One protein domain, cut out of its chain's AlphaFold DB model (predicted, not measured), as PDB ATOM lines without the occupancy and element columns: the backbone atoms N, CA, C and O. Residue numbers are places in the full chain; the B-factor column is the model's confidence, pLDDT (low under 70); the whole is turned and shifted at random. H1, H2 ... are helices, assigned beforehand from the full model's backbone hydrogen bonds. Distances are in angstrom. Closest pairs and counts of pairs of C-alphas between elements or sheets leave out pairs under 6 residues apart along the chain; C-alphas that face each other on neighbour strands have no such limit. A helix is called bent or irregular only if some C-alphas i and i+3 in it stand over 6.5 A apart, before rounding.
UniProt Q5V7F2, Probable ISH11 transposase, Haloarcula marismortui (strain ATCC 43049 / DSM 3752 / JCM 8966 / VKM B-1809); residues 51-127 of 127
ATOM      1  N   ASP A  51      10.814 -46.609 -50.780       72.75
ATOM      2  CA  ASP A  51      11.535 -47.630 -50.005       72.75
ATOM      3  C   ASP A  51      10.802 -47.999 -48.702       72.75
ATOM      4  O   ASP A  51      11.013 -49.101 -48.194       72.75
ATOM      5  N   HIS A  52       9.995 -47.065 -48.186       74.31
ATOM      6  CA  HIS A  52       9.264 -47.117 -46.923       74.31
ATOM      7  C   HIS A  52       7.912 -46.427 -47.055       74.31
ATOM      8  O   HIS A  52       7.754 -45.516 -47.878       74.31
ATOM      9  N   GLU A  53       6.957 -46.832 -46.224       75.88
ATOM     10  CA  GLU A  53       5.650 -46.189 -46.189       75.88
ATOM     11  C   GLU A  53       5.737 -44.793 -45.554       75.88
ATOM     12  O   GLU A  53       6.542 -44.529 -44.654       75.88
ATOM     13  N   THR A  54       4.884 -43.875 -46.018       75.06
ATOM     14  CA  THR A  54       4.809 -42.500 -45.499       75.06
ATOM     15  C   THR A  54       4.613 -42.447 -43.976       75.06
ATOM     16  O   THR A  54       5.308 -41.660 -43.329       75.06
ATOM     17  N   PRO A  55       3.747 -43.285 -43.363       75.06
ATOM     18  CA  PRO A  55       3.584 -43.324 -41.913       75.06
ATOM     19  C   PRO A  55       4.873 -43.666 -41.163       75.06
ATOM     20  O   PRO A  55       5.204 -42.996 -40.193       75.06
ATOM     21  N   GLU A  56       5.635 -44.666 -41.615       80.12
ATOM     22  CA  GLU A  56       6.898 -45.061 -40.972       80.12
ATOM     23  C   GLU A  56       7.912 -43.913 -40.998       80.12
ATOM     24  O   GLU A  56       8.513 -43.577 -39.975       80.12
ATOM     25  N   MET A  57       8.049 -43.258 -42.156       83.75
ATOM     26  CA  MET A  57       8.936 -42.106 -42.330       83.75
ATOM     27  C   MET A  57       8.541 -40.937 -41.426       83.75
ATOM     28  O   MET A  57       9.413 -40.338 -40.793       83.75
ATOM     29  N   MET A  58       7.240 -40.657 -41.301       79.12
ATOM     30  CA  MET A  58       6.741 -39.625 -40.395       79.12
ATOM     31  C   MET A  58       7.059 -39.964 -38.938       79.12
ATOM     32  O   MET A  58       7.529 -39.098 -38.202       79.12
ATOM     33  N   ARG A  59       6.880 -41.226 -38.524       79.12
ATOM     34  CA  ARG A  59       7.219 -41.663 -37.164       79.12
ATOM     35  C   ARG A  59       8.705 -41.510 -36.862       79.12
ATOM     36  O   ARG A  59       9.069 -40.962 -35.824       79.12
ATOM     37  N   GLY A  60       9.559 -41.933 -37.791       83.31
ATOM     38  CA  GLY A  60      11.004 -41.737 -37.691       83.31
ATOM     39  C   GLY A  60      11.392 -40.262 -37.584       83.31
ATOM     40  O   GLY A  60      12.239 -39.896 -36.771       83.31
ATOM     41  N   PHE A  61      10.754 -39.397 -38.370       79.56
ATOM     42  CA  PHE A  61      11.044 -37.969 -38.330       79.56
ATOM     43  C   PHE A  61      10.572 -37.302 -37.034       79.56
ATOM     44  O   PHE A  61      11.326 -36.529 -36.448       79.56
ATOM     45  N   LEU A  62       9.370 -37.629 -36.554       76.19
ATOM     46  CA  LEU A  62       8.858 -37.137 -35.273       76.19
ATOM     47  C   LEU A  62       9.768 -37.557 -34.117       76.19
ATOM     48  O   LEU A  62      10.106 -36.715 -33.291       76.19
ATOM     49  N   HIS A  63      10.247 -38.807 -34.104       81.00
ATOM     50  CA  HIS A  63      11.274 -39.259 -33.155       81.00
ATOM     51  C   HIS A  63      12.498 -38.336 -33.180       81.00
ATOM     52  O   HIS A  63      12.894 -37.796 -32.148       81.00
ATOM     53  N   CYS A  64      13.080 -38.093 -34.358       83.81
ATOM     54  CA  CYS A  64      14.232 -37.200 -34.476       83.81
ATOM     55  C   CYS A  64      13.924 -35.775 -33.991       83.81
ATOM     56  O   CYS A  64      14.742 -35.190 -33.285       83.81
ATOM     57  N   TYR A  65      12.749 -35.239 -34.322       75.69
ATOM     58  CA  TYR A  65      12.310 -33.916 -33.886       75.69
ATOM     59  C   TYR A  65      12.215 -33.816 -32.355       75.69
ATOM     60  O   TYR A  65      12.805 -32.912 -31.766       75.69
ATOM     61  N   TYR A  66      11.559 -34.776 -31.693       71.94
ATOM     62  CA  TYR A  66      11.426 -34.802 -30.230       71.94
ATOM     63  C   TYR A  66      12.763 -34.952 -29.498       71.94
ATOM     64  O   TYR A  66      12.922 -34.455 -28.383       71.94
ATOM     65  N   HIS A  67      13.741 -35.598 -30.129       78.31
ATOM     66  CA  HIS A  67      15.089 -35.755 -29.588       78.31
ATOM     67  C   HIS A  67      16.063 -34.630 -29.982       78.31
ATOM     68  O   HIS A  67      17.263 -34.755 -29.733       78.31
ATOM     69  N   ASP A  68      15.569 -33.524 -30.554       78.75
ATOM     70  CA  ASP A  68      16.369 -32.360 -30.970       78.75
ATOM     71  C   ASP A  68      17.424 -32.703 -32.051       78.75
ATOM     72  O   ASP A  68      18.507 -32.117 -32.139       78.75
ATOM     73  N   ILE A  69      17.119 -33.695 -32.897       81.44
ATOM     74  CA  ILE A  69      17.984 -34.195 -33.970       81.44
ATOM     75  C   ILE A  69      17.523 -33.603 -35.302       81.44
ATOM     76  O   ILE A  69      16.588 -34.090 -35.935       81.44
ATOM     77  N   TYR A  70      18.248 -32.588 -35.778       78.44
ATOM     78  CA  TYR A  70      17.950 -31.921 -37.050       78.44
ATOM     79  C   TYR A  70      19.028 -32.124 -38.111       78.44
ATOM     80  O   TYR A  70      20.208 -32.351 -37.832       78.44
ATOM     81  N   GLY A  71      18.615 -31.940 -39.363       78.62
ATOM     82  CA  GLY A  71      19.473 -32.031 -40.535       78.62
ATOM     83  C   GLY A  71      19.614 -33.459 -41.058       78.62
ATOM     84  O   GLY A  71      19.566 -34.438 -40.318       78.62
ATOM     85  N   ILE A  72      19.842 -33.567 -42.367       78.69
ATOM     86  CA  ILE A  72      19.806 -34.844 -43.096       78.69
ATOM     87  C   ILE A  72      20.773 -35.879 -42.501       78.69
ATOM     88  O   ILE A  72      20.411 -37.036 -42.321       78.69
ATOM     89  N   ARG A  73      22.009 -35.480 -42.162       83.31
ATOM     90  CA  ARG A  73      23.031 -36.423 -41.665       83.31
ATOM     91  C   ARG A  73      22.761 -36.923 -40.237       83.31
ATOM     92  O   ARG A  73      22.917 -38.126 -40.024       83.31
ATOM     93  N   PRO A  74      22.414 -36.065 -39.254       86.12
ATOM     94  CA  PRO A  74      21.998 -36.540 -37.934       86.12
ATOM     95  C   PRO A  74      20.749 -37.424 -37.979       86.12
ATOM     96  O   PRO A  74      20.778 -38.502 -37.394       86.12
ATOM     97  N   VAL A  75      19.724 -37.034 -38.746       84.19
ATOM     98  CA  VAL A  75      18.495 -37.827 -38.932       84.19
ATOM     99  C   VAL A  75      18.807 -39.193 -39.547       84.19
ATOM    100  O   VAL A  75      18.434 -40.220 -38.996       84.19
ATOM    101  N   GLU A  76      19.578 -39.244 -40.639       86.00
ATOM    102  CA  GLU A  76      20.003 -40.507 -41.267       86.00
ATOM    103  C   GLU A  76      20.747 -41.419 -40.280       86.00
ATOM    104  O   GLU A  76      20.577 -42.639 -40.289       86.00
ATOM    105  N   ARG A  77      21.611 -40.841 -39.441       87.75
ATOM    106  CA  ARG A  77      22.370 -41.601 -38.448       87.75
ATOM    107  C   ARG A  77      21.457 -42.172 -37.369       87.75
ATOM    108  O   ARG A  77      21.660 -43.322 -36.984       87.75
ATOM    109  N   GLU A  78      20.494 -41.387 -36.907       88.62
ATOM    110  CA  GLU A  78      19.541 -41.800 -35.883       88.62
ATOM    111  C   GLU A  78      18.614 -42.901 -36.401       88.62
ATOM    112  O   GLU A  78      18.507 -43.954 -35.782       88.62
ATOM    113  N   LEU A  79      18.061 -42.742 -37.605       85.69
ATOM    114  CA  LEU A  79      17.188 -43.745 -38.227       85.69
ATOM    115  C   LEU A  79      17.916 -45.042 -38.614       85.69
ATOM    116  O   LEU A  79      17.286 -46.051 -38.916       85.69
ATOM    117  N   ARG A  80      19.251 -45.067 -38.589       86.38
ATOM    118  CA  ARG A  80      20.030 -46.309 -38.721       86.38
ATOM    119  C   ARG A  80      20.209 -47.061 -37.408       86.38
ATOM    120  O   ARG A  80      20.670 -48.204 -37.437       86.38
ATOM    121  N   ASN A  81      19.873 -46.456 -36.272       83.44
ATOM    122  CA  ASN A  81      19.890 -47.135 -34.987       83.44
ATOM    123  C   ASN A  81      18.822 -48.234 -34.977       83.44
ATOM    124  O   ASN A  81      17.651 -47.977 -35.238       83.44
ATOM    125  N   THR A  82      19.239 -49.465 -34.671       78.12
ATOM    126  CA  THR A  82      18.365 -50.643 -34.685       78.12
ATOM    127  C   THR A  82      17.143 -50.501 -33.798       78.12
ATOM    128  O   THR A  82      16.064 -50.922 -34.192       78.12
ATOM    129  N   VAL A  83      17.301 -49.888 -32.627       77.88
ATOM    130  CA  VAL A  83      16.181 -49.683 -31.705       77.88
ATOM    131  C   VAL A  83      15.175 -48.703 -32.306       77.88
ATOM    132  O   VAL A  83      13.984 -48.987 -32.301       77.88
ATOM    133  N   VAL A  84      15.670 -47.610 -32.891       79.00
ATOM    134  CA  VAL A  84      14.847 -46.523 -33.437       79.00
ATOM    135  C   VAL A  84      14.043 -46.982 -34.645       79.00
ATOM    136  O   VAL A  84      12.834 -46.778 -34.697       79.00
ATOM    137  N   TRP A  85      14.672 -47.628 -35.634       77.94
ATOM    138  CA  TRP A  85      13.904 -47.995 -36.823       77.94
ATOM    139  C   TRP A  85      12.881 -49.103 -36.537       77.94
ATOM    140  O   TRP A  85      11.794 -49.087 -37.111       77.94
ATOM    141  N   LEU A  86      13.167 -50.008 -35.595       73.38
ATOM    142  CA  LEU A  86      12.180 -50.989 -35.140       73.38
ATOM    143  C   LEU A  86      11.009 -50.318 -34.414       73.38
ATOM    144  O   LEU A  86       9.862 -50.665 -34.682       73.38
ATOM    145  N   SER A  87      11.266 -49.341 -33.534       71.00
ATOM    146  CA  SER A  87      10.196 -48.628 -32.820       71.00
ATOM    147  C   SER A  87       9.328 -47.774 -33.743       71.00
ATOM    148  O   SER A  87       8.144 -47.600 -33.483       71.00
ATOM    149  N   CYS A  88       9.886 -47.275 -34.845       74.62
ATOM    150  CA  CYS A  88       9.140 -46.517 -35.850       74.62
ATOM    151  C   CYS A  88       8.374 -47.412 -36.847       74.62
ATOM    152  O   CYS A  88       7.611 -46.897 -37.670       74.62
ATOM    153  N   GLY A  89       8.528 -48.736 -36.753       76.94
ATOM    154  CA  GLY A  89       7.803 -49.713 -37.565       76.94
ATOM    155  C   GLY A  89       8.410 -49.977 -38.940       76.94
ATOM    156  O   GLY A  89       7.727 -50.546 -39.777       76.94
ATOM    157  N   PHE A  90       9.662 -49.582 -39.187       80.12
ATOM    158  CA  PHE A  90      10.334 -49.937 -40.434       80.12
ATOM    159  C   PHE A  90      10.710 -51.430 -40.440       80.12
ATOM    160  O   PHE A  90      11.166 -51.961 -39.429       80.12
ATOM    161  N   ASP A  91      10.655 -52.091 -41.597       83.69
ATOM    162  CA  ASP A  91      11.212 -53.450 -41.765       83.69
ATOM    163  C   ASP A  91      12.754 -53.467 -41.830       83.69
ATOM    164  O   ASP A  91      13.411 -54.489 -41.604       83.69
ATOM    165  N   ARG A  92      13.352 -52.331 -42.204       86.12
ATOM    166  CA  ARG A  92      14.797 -52.122 -42.377       86.12
ATOM    167  C   ARG A  92      15.123 -50.632 -42.218       86.12
ATOM    168  O   ARG A  92      14.247 -49.810 -42.462       86.12
ATOM    169  N   PRO A  93      16.367 -50.245 -41.882       84.56
ATOM    170  CA  PRO A  93      16.707 -48.833 -41.748       84.56
ATOM    171  C   PRO A  93      16.537 -48.086 -43.082       84.56
ATOM    172  O   PRO A  93      16.982 -48.603 -44.118       84.56
ATOM    173  N   PRO A  94      15.984 -46.860 -43.067       86.12
ATOM    174  CA  PRO A  94      15.801 -46.078 -44.275       86.12
ATOM    175  C   PRO A  94      17.122 -45.723 -44.950       86.12
ATOM    176  O   PRO A  94      18.161 -45.465 -44.324       86.12
ATOM    177  N   SER A  95      17.078 -45.719 -46.282       85.50
ATOM    178  CA  SER A  95      18.181 -45.233 -47.094       85.50
ATOM    179  C   SER A  95      18.325 -43.716 -46.922       85.50
ATOM    180  O   SER A  95      17.369 -43.006 -46.607       85.50
ATOM    181  N   ARG A  96      19.536 -43.194 -47.148       83.75
ATOM    182  CA  ARG A  96      19.769 -41.742 -47.108       83.75
ATOM    183  C   ARG A  96      18.871 -41.003 -48.101       83.75
ATOM    184  O   ARG A  96      18.372 -39.938 -47.784       83.75
ATOM    185  N   ASP A  97      18.704 -41.578 -49.288       85.19
ATOM    186  CA  ASP A  97      17.886 -41.028 -50.370       85.19
ATOM    187  C   ASP A  97      16.394 -41.021 -49.998       85.19
ATOM    188  O   ASP A  97      15.710 -40.037 -50.261       85.19
ATOM    189  N   ALA A  98      15.908 -42.056 -49.304       84.38
ATOM    190  CA  ALA A  98      14.547 -42.077 -48.771       84.38
ATOM    191  C   ALA A  98      14.323 -40.982 -47.715       84.38
ATOM    192  O   ALA A  98      13.343 -40.244 -47.802       84.38
ATOM    193  N   ALA A  99      15.246 -40.834 -46.757       82.62
ATOM    194  CA  ALA A  99      15.179 -39.781 -45.741       82.62
ATOM    195  C   ALA A  99      15.246 -38.373 -46.349       82.62
ATOM    196  O   ALA A  99      14.448 -37.514 -45.995       82.62
ATOM    197  N   ASP A 100      16.158 -38.146 -47.292       82.56
ATOM    198  CA  ASP A 100      16.342 -36.856 -47.964       82.56
ATOM    199  C   ASP A 100      15.106 -36.439 -48.774       82.56
ATOM    200  O   ASP A 100      14.643 -35.303 -48.660       82.56
ATOM    201  N   ARG A 101      14.516 -37.376 -49.532       82.44
ATOM    202  CA  ARG A 101      13.267 -37.124 -50.264       82.44
ATOM    203  C   ARG A 101      12.115 -36.817 -49.328       82.44
ATOM    204  O   ARG A 101      11.443 -35.821 -49.542       82.44
ATOM    205  N   PHE A 102      11.926 -37.615 -48.279       81.25
ATOM    206  CA  PHE A 102      10.841 -37.381 -47.331       81.25
ATOM    207  C   PHE A 102      10.964 -36.021 -46.637       81.25
ATOM    208  O   PHE A 102       9.970 -35.321 -46.500       81.25
ATOM    209  N   LEU A 103      12.175 -35.618 -46.239       76.44
ATOM    210  CA  LEU A 103      12.418 -34.295 -45.657       76.44
ATOM    211  C   LEU A 103      12.117 -33.166 -46.642       76.44
ATOM    212  O   LEU A 103      11.498 -32.178 -46.262       76.44
ATOM    213  N   THR A 104      12.535 -33.331 -47.898       80.25
ATOM    214  CA  THR A 104      12.244 -32.367 -48.967       80.25
ATOM    215  C   THR A 104      10.740 -32.250 -49.179       80.25
ATOM    216  O   THR A 104      10.205 -31.149 -49.205       80.25
ATOM    217  N   ASP A 105      10.046 -33.378 -49.286       77.38
ATOM    218  CA  ASP A 105       8.598 -33.451 -49.459       77.38
ATOM    219  C   ASP A 105       7.866 -32.806 -48.273       77.38
ATOM    220  O   ASP A 105       6.971 -31.982 -48.465       77.38
ATOM    221  N   LEU A 106       8.309 -33.110 -47.048       74.00
ATOM    222  CA  LEU A 106       7.766 -32.554 -45.815       74.00
ATOM    223  C   LEU A 106       7.943 -31.037 -45.747       74.00
ATOM    224  O   LEU A 106       6.995 -30.358 -45.385       74.00
ATOM    225  N   GLU A 107       9.093 -30.485 -46.141       72.56
ATOM    226  CA  GLU A 107       9.343 -29.032 -46.138       72.56
ATOM    227  C   GLU A 107       8.307 -28.251 -46.968       72.56
ATOM    228  O   GLU A 107       7.939 -27.138 -46.607       72.56
ATOM    229  N   HIS A 108       7.767 -28.847 -48.035       70.50
ATOM    230  CA  HIS A 108       6.751 -28.204 -48.878       70.50
ATOM    231  C   HIS A 108       5.350 -28.215 -48.262       70.50
ATOM    232  O   HIS A 108       4.480 -27.451 -48.685       70.50
ATOM    233  N   VAL A 109       5.106 -29.105 -47.303       68.06
ATOM    234  CA  VAL A 109       3.772 -29.351 -46.745       68.06
ATOM    235  C   VAL A 109       3.726 -29.182 -45.236       68.06
ATOM    236  O   VAL A 109       2.658 -29.343 -44.661       68.06
ATOM    237  N   VAL A 110       4.849 -28.828 -44.609       66.25
ATOM    238  CA  VAL A 110       5.013 -28.715 -43.160       66.25
ATOM    239  C   VAL A 110       3.962 -27.779 -42.572       66.25
ATOM    240  O   VAL A 110       3.243 -28.188 -41.668       66.25
ATOM    241  N   ASP A 111       3.753 -26.613 -43.183       60.44
ATOM    242  CA  ASP A 111       2.727 -25.657 -42.760       60.44
ATOM    243  C   ASP A 111       1.312 -26.270 -42.849       60.44
ATOM    244  O   ASP A 111       0.541 -26.201 -41.899       60.44
ATOM    245  N   ASN A 112       0.999 -26.986 -43.937       61.03
ATOM    246  CA  ASN A 112      -0.309 -27.633 -44.127       61.03
ATOM    247  C   ASN A 112      -0.539 -28.830 -43.187       61.03
ATOM    248  O   ASN A 112      -1.673 -29.114 -42.794       61.03
ATOM    249  N   VAL A 113       0.520 -29.580 -42.871       62.09
ATOM    250  CA  VAL A 113       0.477 -30.738 -41.970       62.09
ATOM    251  C   VAL A 113       0.311 -30.265 -40.531       62.09
ATOM    252  O   VAL A 113      -0.531 -30.815 -39.825       62.09
ATOM    253  N   PHE A 114       1.042 -29.229 -40.111       59.03
ATOM    254  CA  PHE A 114       0.892 -28.645 -38.779       59.03
ATOM    255  C   PHE A 114      -0.471 -27.971 -38.595       59.03
ATOM    256  O   PHE A 114      -1.117 -28.241 -37.589       59.03
ATOM    257  N   ASP A 115      -0.986 -27.240 -39.590       60.84
ATOM    258  CA  ASP A 115      -2.348 -26.683 -39.542       60.84
ATOM    259  C   ASP A 115      -3.418 -27.777 -39.338       60.84
ATOM    260  O   ASP A 115      -4.391 -27.598 -38.600       60.84
ATOM    261  N   ARG A 116      -3.246 -28.947 -39.972       60.88
ATOM    262  CA  ARG A 116      -4.147 -30.104 -39.812       60.88
ATOM    263  C   ARG A 116      -3.984 -30.805 -38.463       60.88
ATOM    264  O   ARG A 116      -4.987 -31.225 -37.889       60.88
ATOM    265  N   LEU A 117      -2.757 -30.942 -37.962       57.97
ATOM    266  CA  LEU A 117      -2.486 -31.537 -36.651       57.97
ATOM    267  C   LEU A 117      -3.016 -30.653 -35.512       57.97
ATOM    268  O   LEU A 117      -3.626 -31.183 -34.584       57.97
ATOM    269  N   ASP A 118      -2.886 -29.329 -35.621       54.34
ATOM    270  CA  ASP A 118      -3.474 -28.364 -34.681       54.34
ATOM    271  C   ASP A 118      -5.011 -28.399 -34.708       54.34
ATOM    272  O   ASP A 118      -5.668 -28.332 -33.671       54.34
ATOM    273  N   LEU A 119      -5.625 -28.570 -35.882       53.94
ATOM    274  CA  LEU A 119      -7.077 -28.757 -35.982       53.94
ATOM    275  C   LEU A 119      -7.555 -30.053 -35.312       53.94
ATOM    276  O   LEU A 119      -8.613 -30.062 -34.680       53.94
ATOM    277  N   LEU A 120      -6.799 -31.144 -35.442       52.00
ATOM    278  CA  LEU A 120      -7.142 -32.436 -34.842       52.00
ATOM    279  C   LEU A 120      -6.967 -32.440 -33.319       52.00
ATOM    280  O   LEU A 120      -7.819 -32.990 -32.620       52.00
ATOM    281  N   SER A 121      -5.923 -31.793 -32.795       51.16
ATOM    282  CA  SER A 121      -5.715 -31.653 -31.349       51.16
ATOM    283  C   SER A 121      -6.797 -30.777 -30.704       51.16
ATOM    284  O   SER A 121      -7.351 -31.151 -29.672       51.16
ATOM    285  N   VAL A 122      -7.216 -29.688 -31.362       49.84
ATOM    286  CA  VAL A 122      -8.341 -28.845 -30.909       49.84
ATOM    287  C   VAL A 122      -9.678 -29.597 -30.925       49.84
ATOM    288  O   VAL A 122     -10.507 -29.392 -30.038       49.84
ATOM    289  N   LEU A 123      -9.911 -30.479 -31.902       46.38
ATOM    290  CA  LEU A 123     -11.127 -31.301 -31.955       46.38
ATOM    291  C   LEU A 123     -11.150 -32.405 -30.887       46.38
ATOM    292  O   LEU A 123     -12.229 -32.745 -30.407       46.38
ATOM    293  N   HIS A 124      -9.990 -32.938 -30.503       47.94
ATOM    294  CA  HIS A 124      -9.874 -33.942 -29.445       47.94
ATOM    295  C   HIS A 124     -10.051 -33.340 -28.037       47.94
ATOM    296  O   HIS A 124     -10.650 -33.971 -27.174       47.94
ATOM    297  N   GLU A 125      -9.615 -32.096 -27.818       45.47
ATOM    298  CA  GLU A 125      -9.816 -31.343 -26.562       45.47
ATOM    299  C   GLU A 125     -11.264 -30.839 -26.371       45.47
ATOM    300  O   GLU A 125     -11.661 -30.454 -25.270       45.47
ATOM    301  N   ALA A 126     -12.071 -30.820 -27.436       42.75
ATOM    302  CA  ALA A 126     -13.456 -30.339 -27.419       42.75
ATOM    303  C   ALA A 126     -14.512 -31.441 -27.166       42.75
ATOM    304  O   ALA A 126     -15.710 -31.157 -27.282       42.75
ATOM    305  N   GLY A 127     -14.088 -32.673 -26.852       40.31
ATOM    306  CA  GLY A 127     -14.940 -33.851 -26.614       40.31
ATOM    307  C   GLY A 127     -15.125 -34.211 -25.147       40.31
ATOM    308  O   GLY A 127     -14.106 -34.409 -24.457       40.31
TER     309      GLY A 127
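This is residues 51 to 127 of the 127 residues of the protein "Probable ISH11 transposase" of Haloarcula marismortui (strain ATCC 43049 / DSM 3752 / JCM 8966 / VKM B-1809) (UniProt Q5V7F2). A small body has H2, H3 and the arm H4a of the bent helix H4 set in a C round H1, and residues 107 to 127, of which 107 to 125 belong to H4, stick out from it as a long arm. The 77 printed residues hold four named helices, H1 to H4, and no named strand: all helix. The whole is only just compact, close to loose, radius of gyration of the C-alphas 13.4 A, spanning 39 by 25 by 23 A.

Start at H1, residues 54 to 66; its residues 60 to 64 alone touch H2, residues 72 to 79, closest C-alphas Cys 64 and Val 75, 6.2 A, about perpendicular at 78 degrees. H3, residues 82 to 87, is close to H1 but not clearly touching, closest C-alphas Gly 60 and Trp 85, 7.0 A. By its hydrogen bonds H4, residues 96 to 125, is one helix, but bent: C-alphas 108 and 111 are 7.8 A apart, and arms H4a, 96 to 108, and H4b, 111 to 125, are about perpendicular at 76 degrees. H4a touches H2, closest C-alphas Arg 96 and Glu 76, 6.0 A. H4b is apart from H1, H2 and H3. Every O i to N i+4 pair is within hydrogen-bond range in H1, H2, H3 and H4b, and 8 of 9 in H4a.

Find C-alpha 54 at (4.809, -42.500, -45.499); H1 runs 18.3 A from there. H2 runs 10.5 A, H3 8.6 A, H4a 18.9 A and H4b 21.3 A, to C-alpha 125 at (-9.816, -31.343, -26.562).

The farthest C-alphas, Asp 97 and Gly 127, are 41.2 A apart. The printed part has no cut and no long link; residues 109 to 127 have pLDDT under 70.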